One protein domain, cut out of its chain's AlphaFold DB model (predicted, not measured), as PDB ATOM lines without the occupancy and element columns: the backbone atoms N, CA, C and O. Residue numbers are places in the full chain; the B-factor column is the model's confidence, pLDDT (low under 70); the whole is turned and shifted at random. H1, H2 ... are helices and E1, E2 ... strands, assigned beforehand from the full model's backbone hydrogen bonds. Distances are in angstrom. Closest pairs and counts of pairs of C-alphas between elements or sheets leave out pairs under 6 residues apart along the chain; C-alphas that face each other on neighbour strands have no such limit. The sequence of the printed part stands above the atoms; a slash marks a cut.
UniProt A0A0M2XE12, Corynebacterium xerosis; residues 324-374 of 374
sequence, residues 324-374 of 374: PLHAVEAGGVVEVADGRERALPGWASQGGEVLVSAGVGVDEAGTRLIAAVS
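What this domain is: This is residues 324 to 374 of the 374 residues of a protein of Corynebacterium xerosis (UniProt A0A0M2XE12). Two small antiparallel sheets, the meander E1-E2-E3, each strand beside the one before, and the hairpin E4-E5, stand partly face to face as a sandwich with crossed strands. The 51 printed residues, mostly strand by class, hold named elements in the order E1 E2 E3 H1 E4 E5. The whole is compact, with a radius of gyration of the C-alphas of 10.8 A and spans of 30 by 26 by 16 A.

How they stand to each other: E1, residues 325 to 329, and E2, residues 332 to 337, form a hairpin, with N 327 and O 334 2.9 A apart. E2 and E3, residues 340 to 343, form another, with N 335 and O 342 2.8 A apart. H1, residues 346 to 349, only grazes this sheet; its one O i to N i+3 pair is within hydrogen-bond range. E4, residues 357 to 362, and E5, residues 368 to 373, form a hairpin, with N 359 and O 371 2.8 A apart. The closest C-alphas of E1 and E4, Val 328 and Ser 357, are 6.5 A apart.

Where its parts are: E1 begins at C-alpha 325 (113.797, 150.365, 126.644); E5, 17.0 A long, ends at C-alpha 373 (122.146, 156.528, 111.682).

The domain as a whole: The printed part has no cut. Confidence is low at residues 324, 350 to 354 and 363 to 366.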
ATOM      1  N   PRO A 324     115.784 146.281 128.102       69.56
ATOM      2  CA  PRO A 324     115.792 147.681 128.486       69.56
ATOM      3  C   PRO A 324     115.217 148.514 127.336       69.56
ATOM      4  O   PRO A 324     115.616 148.336 126.178       69.56
ATOM      5  N   LEU A 325     114.286 149.418 127.637       79.12
ATOM      6  CA  LEU A 325     113.797 150.365 126.644       79.12
ATOM      7  C   LEU A 325     114.967 151.264 126.242       79.12
ATOM      8  O   LEU A 325     115.675 151.774 127.104       79.12
ATOM      9  N   HIS A 326     115.181 151.459 124.946       84.56
ATOM     10  CA  HIS A 326     116.185 152.390 124.449       84.56
ATOM     11  C   HIS A 326     115.507 153.498 123.648       84.56
ATOM     12  O   HIS A 326     114.568 153.238 122.897       84.56
ATOM     13  N   ALA A 327     115.996 154.723 123.795       85.69
ATOM     14  CA  ALA A 327     115.554 155.879 123.029       85.69
ATOM     15  C   ALA A 327     116.760 156.636 122.470       85.69
ATOM     16  O   ALA A 327     117.883 156.489 122.953       85.69
ATOM     17  N   VAL A 328     116.522 157.441 121.437       87.00
ATOM     18  CA  VAL A 328     117.508 158.394 120.930       87.00
ATOM     19  C   VAL A 328     117.153 159.765 121.483       87.00
ATOM     20  O   VAL A 328     116.082 160.293 121.190       87.00
ATOM     21  N   GLU A 329     118.043 160.336 122.288       83.25
ATOM     22  CA  GLU A 329     117.859 161.641 122.914       83.25
ATOM     23  C   GLU A 329     119.157 162.448 122.845       83.25
ATOM     24  O   GLU A 329     120.247 161.923 123.070       83.25
ATOM     25  N   ALA A 330     119.046 163.735 122.496       77.06
ATOM     26  CA  ALA A 330     120.177 164.661 122.391       77.06
ATOM     27  C   ALA A 330     121.355 164.142 121.528       77.06
ATOM     28  O   ALA A 330     122.512 164.479 121.777       77.06
ATOM     29  N   GLY A 331     121.061 163.330 120.502       79.56
ATOM     30  CA  GLY A 331     122.068 162.741 119.613       79.56
ATOM     31  C   GLY A 331     122.827 161.549 120.210       79.56
ATOM     32  O   GLY A 331     123.867 161.178 119.673       79.56
ATOM     33  N   GLY A 332     122.332 160.953 121.299       84.19
ATOM     34  CA  GLY A 332     122.865 159.740 121.921       84.19
ATOM     35  C   GLY A 332     121.785 158.679 122.143       84.19
ATOM     36  O   GLY A 332     120.591 158.968 122.082       84.19
ATOM     37  N   VAL A 333     122.200 157.440 122.407       86.00
ATOM     38  CA  VAL A 333     121.283 156.358 122.798       86.00
ATOM     39  C   VAL A 333     121.207 156.300 124.321       86.00
ATOM     40  O   VAL A 333     122.223 156.126 125.001       86.00
ATOM     41  N   VAL A 334     119.995 156.420 124.856       87.25
ATOM     42  CA  VAL A 334     119.699 156.310 126.288       87.25
ATOM     43  C   VAL A 334     118.934 155.024 126.569       87.25
ATOM     44  O   VAL A 334     118.074 154.615 125.798       87.25
ATOM     45  N   GLU A 335     119.265 154.377 127.679       87.38
ATOM     46  CA  GLU A 335     118.501 153.281 128.266       87.38
ATOM     47  C   GLU A 335     117.499 153.878 129.261       87.38
ATOM     48  O   GLU A 335     117.893 154.621 130.162       87.38
ATOM     49  N   VAL A 336     116.215 153.579 129.093       83.88
ATOM     50  CA  VAL A 336     115.118 154.047 129.939       83.88
ATOM     51  C   VAL A 336     114.689 152.903 130.850       83.88
ATOM     52  O   VAL A 336     114.172 151.884 130.395       83.88
ATOM     53  N   ALA A 337     114.887 153.082 132.152       81.19
ATOM     54  CA  ALA A 337     114.469 152.132 133.177       81.19
ATOM     55  C   ALA A 337     113.908 152.891 134.385       81.19
ATOM     56  O   ALA A 337     114.483 153.889 134.816       81.19
ATOM     57  N   ASP A 338     112.768 152.441 134.918       78.38
ATOM     58  CA  ASP A 338     112.112 153.029 136.100       78.38
ATOM     59  C   ASP A 338     111.904 154.558 136.016       78.38
ATOM     60  O   ASP A 338     112.053 155.289 137.000       78.38
ATOM     61  N   GLY A 339     111.591 155.059 134.815       76.25
ATOM     62  CA  GLY A 339     111.392 156.489 134.555       76.25
ATOM     63  C   GLY A 339     112.669 157.333 134.625       76.25
ATOM     64  O   GLY A 339     112.584 158.549 134.784       76.25
ATOM     65  N   ARG A 340     113.849 156.706 134.543       81.69
ATOM     66  CA  ARG A 340     115.151 157.376 134.464       81.69
ATOM     67  C   ARG A 340     115.860 157.003 133.173       81.69
ATOM     68  O   ARG A 340     115.834 155.848 132.757       81.69
ATOM     69  N   GLU A 341     116.549 157.977 132.599       86.56
ATOM     70  CA  GLU A 341     117.419 157.790 131.443       86.56
ATOM     71  C   GLU A 341     118.867 157.597 131.895       86.56
ATOM     72  O   GLU A 341     119.391 158.323 132.747       86.56
ATOM     73  N   ARG A 342     119.534 156.610 131.300       87.38
ATOM     74  CA  ARG A 342     120.968 156.378 131.446       87.38
ATOM     75  C   ARG A 342     121.605 156.318 130.066       87.38
ATOM     76  O   ARG A 342     121.336 155.396 129.304       87.38
ATOM     77  N   ALA A 343     122.488 157.265 129.762       84.62
ATOM     78  CA  ALA A 343     123.256 157.239 128.520       84.62
ATOM     79  C   ALA A 343     124.085 155.947 128.409       84.62
ATOM     80  O   ALA A 343     124.749 155.539 129.370       84.62
ATOM     81  N   LEU A 344     124.053 155.308 127.237       82.94
ATOM     82  CA  LEU A 344     124.869 154.127 126.970       82.94
ATOM     83  C   LEU A 344     126.347 154.502 126.820       82.94
ATOM     84  O   LEU A 344     126.642 155.498 126.175       82.94
ATOM     85  N   PRO A 345     127.297 153.714 127.356       77.06
ATOM     86  CA  PRO A 345     128.720 154.038 127.284       77.06
ATOM     87  C   PRO A 345     129.271 154.012 125.848       77.06
ATOM     88  O   PRO A 345     128.732 153.362 124.954       77.06
ATOM     89  N   GLY A 346     130.417 154.669 125.643       75.56
ATOM     90  CA  GLY A 346     131.141 154.655 124.368       75.56
ATOM     91  C   GLY A 346     130.604 155.672 123.361       75.56
ATOM     92  O   GLY A 346     130.068 156.709 123.748       75.56
ATOM     93  N   TRP A 347     130.756 155.385 122.064       73.44
ATOM     94  CA  TRP A 347     130.350 156.294 120.982       73.44
ATOM     95  C   TRP A 347     128.849 156.635 121.013       73.44
ATOM     96  O   TRP A 347     128.463 157.715 120.587       73.44
ATOM     97  N   ALA A 348     128.023 155.766 121.603       72.50
ATOM     98  CA  ALA A 348     126.588 155.975 121.779       72.50
ATOM     99  C   ALA A 348     126.224 157.048 122.837       72.50
ATOM    100  O   ALA A 348     125.080 157.496 122.854       72.50
ATOM    101  N   SER A 349     127.168 157.475 123.697       70.69
ATOM    102  CA  SER A 349     126.949 158.528 124.718       70.69
ATOM    103  C   SER A 349     127.234 159.952 124.243       70.69
ATOM    104  O   SER A 349     126.820 160.897 124.915       70.69
ATOM    105  N   GLN A 350     127.997 160.139 123.162       62.69
ATOM    106  CA  GLN A 350     128.539 161.451 122.793       62.69
ATOM    107  C   GLN A 350     128.015 161.890 121.427       62.69
ATOM    108  O   GLN A 350     128.421 161.352 120.400       62.69
ATOM    109  N   GLY A 351     127.134 162.898 121.445       54.94
ATOM    110  CA  GLY A 351     126.500 163.534 120.285       54.94
ATOM    111  C   GLY A 351     127.474 164.276 119.364       54.94
ATOM    112  O   GLY A 351     127.446 165.503 119.276       54.94
ATOM    113  N   GLY A 352     128.349 163.530 118.691       54.00
ATOM    114  CA  GLY A 352     129.225 164.043 117.636       54.00
ATOM    115  C   GLY A 352     128.521 164.224 116.288       54.00
ATOM    116  O   GLY A 352     128.962 165.033 115.480       54.00
ATOM    117  N   GLU A 353     127.401 163.536 116.067       61.78
ATOM    118  CA  GLU A 353     126.516 163.685 114.910       61.78
ATOM    119  C   GLU A 353     125.069 163.483 115.393       61.78
ATOM    120  O   GLU A 353     124.848 162.821 116.410       61.78
ATOM    121  N   VAL A 354     124.081 164.101 114.737       69.00
ATOM    122  CA  VAL A 354     122.672 164.045 115.168       69.00
ATOM    123  C   VAL A 354     122.145 162.635 114.932       69.00
ATOM    124  O   VAL A 354     121.550 162.371 113.902       69.00
ATOM    125  N   LEU A 355     122.347 161.711 115.871       74.81
ATOM    126  CA  LEU A 355     121.712 160.400 115.777       74.81
ATOM    127  C   LEU A 355     120.196 160.596 115.641       74.81
ATOM    128  O   LEU A 355     119.559 161.190 116.512       74.81
ATOM    129  N   VAL A 356     119.636 160.124 114.528       79.44
ATOM    130  CA  VAL A 356     118.202 160.204 114.214       79.44
ATOM    131  C   VAL A 356     117.496 158.876 114.455       79.44
ATOM    132  O   VAL A 356     116.295 158.845 114.710       79.44
ATOM    133  N   SER A 357     118.232 157.767 114.389       81.31
ATOM    134  CA  SER A 357     117.706 156.441 114.703       81.31
ATOM    135  C   SER A 357     118.811 155.506 115.173       81.31
ATOM    136  O   SER A 357     119.965 155.630 114.760       81.31
ATOM    137  N   ALA A 358     118.448 154.558 116.032       82.94
ATOM    138  CA  ALA A 358     119.330 153.494 116.477       82.94
ATOM    139  C   ALA A 358     118.548 152.185 116.625       82.94
ATOM    140  O   ALA A 358     117.418 152.179 117.110       82.94
ATOM    141  N   GLY A 359     119.158 151.083 116.205       80.06
ATOM    142  CA  GLY A 359     118.732 149.724 116.497       80.06
ATOM    143  C   GLY A 359     119.667 149.112 117.534       80.06
ATOM    144  O   GLY A 359     120.889 149.178 117.386       80.06
ATOM    145  N   VAL A 360     119.094 148.511 118.573       80.38
ATOM    146  CA  VAL A 360     119.835 147.770 119.599       80.38
ATOM    147  C   VAL A 360     119.410 146.308 119.522       80.38
ATOM    148  O   VAL A 360     118.219 146.008 119.528       80.38
ATOM    149  N   GLY A 361     120.381 145.406 119.430       72.06
ATOM    150  CA  GLY A 361     120.174 143.961 119.397       72.06
ATOM    151  C   GLY A 361     121.210 143.227 120.240       72.06
ATOM    152  O   GLY A 361     122.030 143.849 120.919       72.06
ATOM    153  N   VAL A 362     121.182 141.901 120.185       73.25
ATOM    154  CA  VAL A 362     122.188 141.021 120.792       73.25
ATOM    155  C   VAL A 362     122.645 139.992 119.762       73.25
ATOM    156  O   VAL A 362     121.845 139.581 118.922       73.25
ATOM    157  N   ASP A 363     123.925 139.625 119.781       65.38
ATOM    158  CA  ASP A 363     124.433 138.499 118.989       65.38
ATOM    159  C   ASP A 363     124.153 137.146 119.669       65.38
ATOM    160  O   ASP A 363     123.615 137.086 120.776       65.38
ATOM    161  N   GLU A 364     124.526 136.047 119.008       50.47
ATOM    162  CA  GLU A 364     124.355 134.679 119.528       50.47
ATOM    163  C   GLU A 364     125.107 134.429 120.849       50.47
ATOM    164  O   GLU A 364     124.750 133.523 121.597       50.47
ATOM    165  N   ALA A 365     126.120 135.242 121.166       61.62
ATOM    166  CA  ALA A 365     126.865 135.183 122.421       61.62
ATOM    167  C   ALA A 365     126.273 136.100 123.515       61.62
ATOM    168  O   ALA A 365     126.834 136.193 124.607       61.62
ATOM    169  N   GLY A 366     125.157 136.786 123.240       55.41
ATOM    170  CA  GLY A 366     124.518 137.735 124.153       55.41
ATOM    171  C   GLY A 366     125.198 139.108 124.207       55.41
ATOM    172  O   GLY A 366     124.874 139.931 125.069       55.41
ATOM    173  N   THR A 367     126.135 139.391 123.302       72.31
ATOM    174  CA  THR A 367     126.824 140.681 123.226       72.31
ATOM    175  C   THR A 367     125.898 141.724 122.616       72.31
ATOM    176  O   THR A 367     125.332 141.521 121.543       72.31
ATOM    177  N   ARG A 368     125.758 142.878 123.277       75.81
ATOM    178  CA  ARG A 368     124.927 143.987 122.789       75.81
ATOM    179  C   ARG A 368     125.510 144.575 121.497       75.81
ATOM    180  O   ARG A 368     126.639 145.062 121.488       75.81
ATOM    181  N   LEU A 369     124.703 144.598 120.440       77.06
ATOM    182  CA  LEU A 369     124.991 145.235 119.158       77.06
ATOM    183  C   LEU A 369     124.196 146.538 119.040       77.06
ATOM    184  O   LEU A 369     123.008 146.571 119.354       77.06
ATOM    185  N   ILE A 370     124.840 147.608 118.572       81.19
ATOM    186  CA  ILE A 370     124.196 148.906 118.337       81.19
ATOM    187  C   ILE A 370     124.518 149.344 116.912       81.19
ATOM    188  O   ILE A 370     125.687 149.495 116.559       81.19
ATOM    189  N   ALA A 371     123.482 149.566 116.110       80.31
ATOM    190  CA  ALA A 371     123.572 150.215 114.810       80.31
ATOM    191  C   ALA A 371     122.860 151.563 114.904       80.31
ATOM    192  O   ALA A 371     121.765 151.627 115.455       80.31
ATOM    193  N   ALA A 372     123.450 152.636 114.387       79.81
ATOM    194  CA  ALA A 372     122.814 153.947 114.421       79.81
ATOM    195  C   ALA A 372     123.046 154.720 113.124       79.81
ATOM    196  O   ALA A 372     124.009 154.464 112.401       79.81
ATOM    197  N   VAL A 373     122.128 155.639 112.844       78.06
ATOM    198  CA  VAL A 373     122.146 156.528 111.682       78.06
ATOM    199  C   VAL A 373     122.164 157.962 112.191       78.06
ATOM    200  O   VAL A 373     121.335 158.315 113.040       78.06
ATOM    201  N   SER A 374     123.110 158.751 111.684       73.44
ATOM    202  CA  SER A 374     123.240 160.194 111.900       73.44
ATOM    203  C   SER A 374     122.573 161.042 110.822       73.44
ATOM    204  O   SER A 374     122.299 160.516 109.717       73.44
TER     205      SER A 374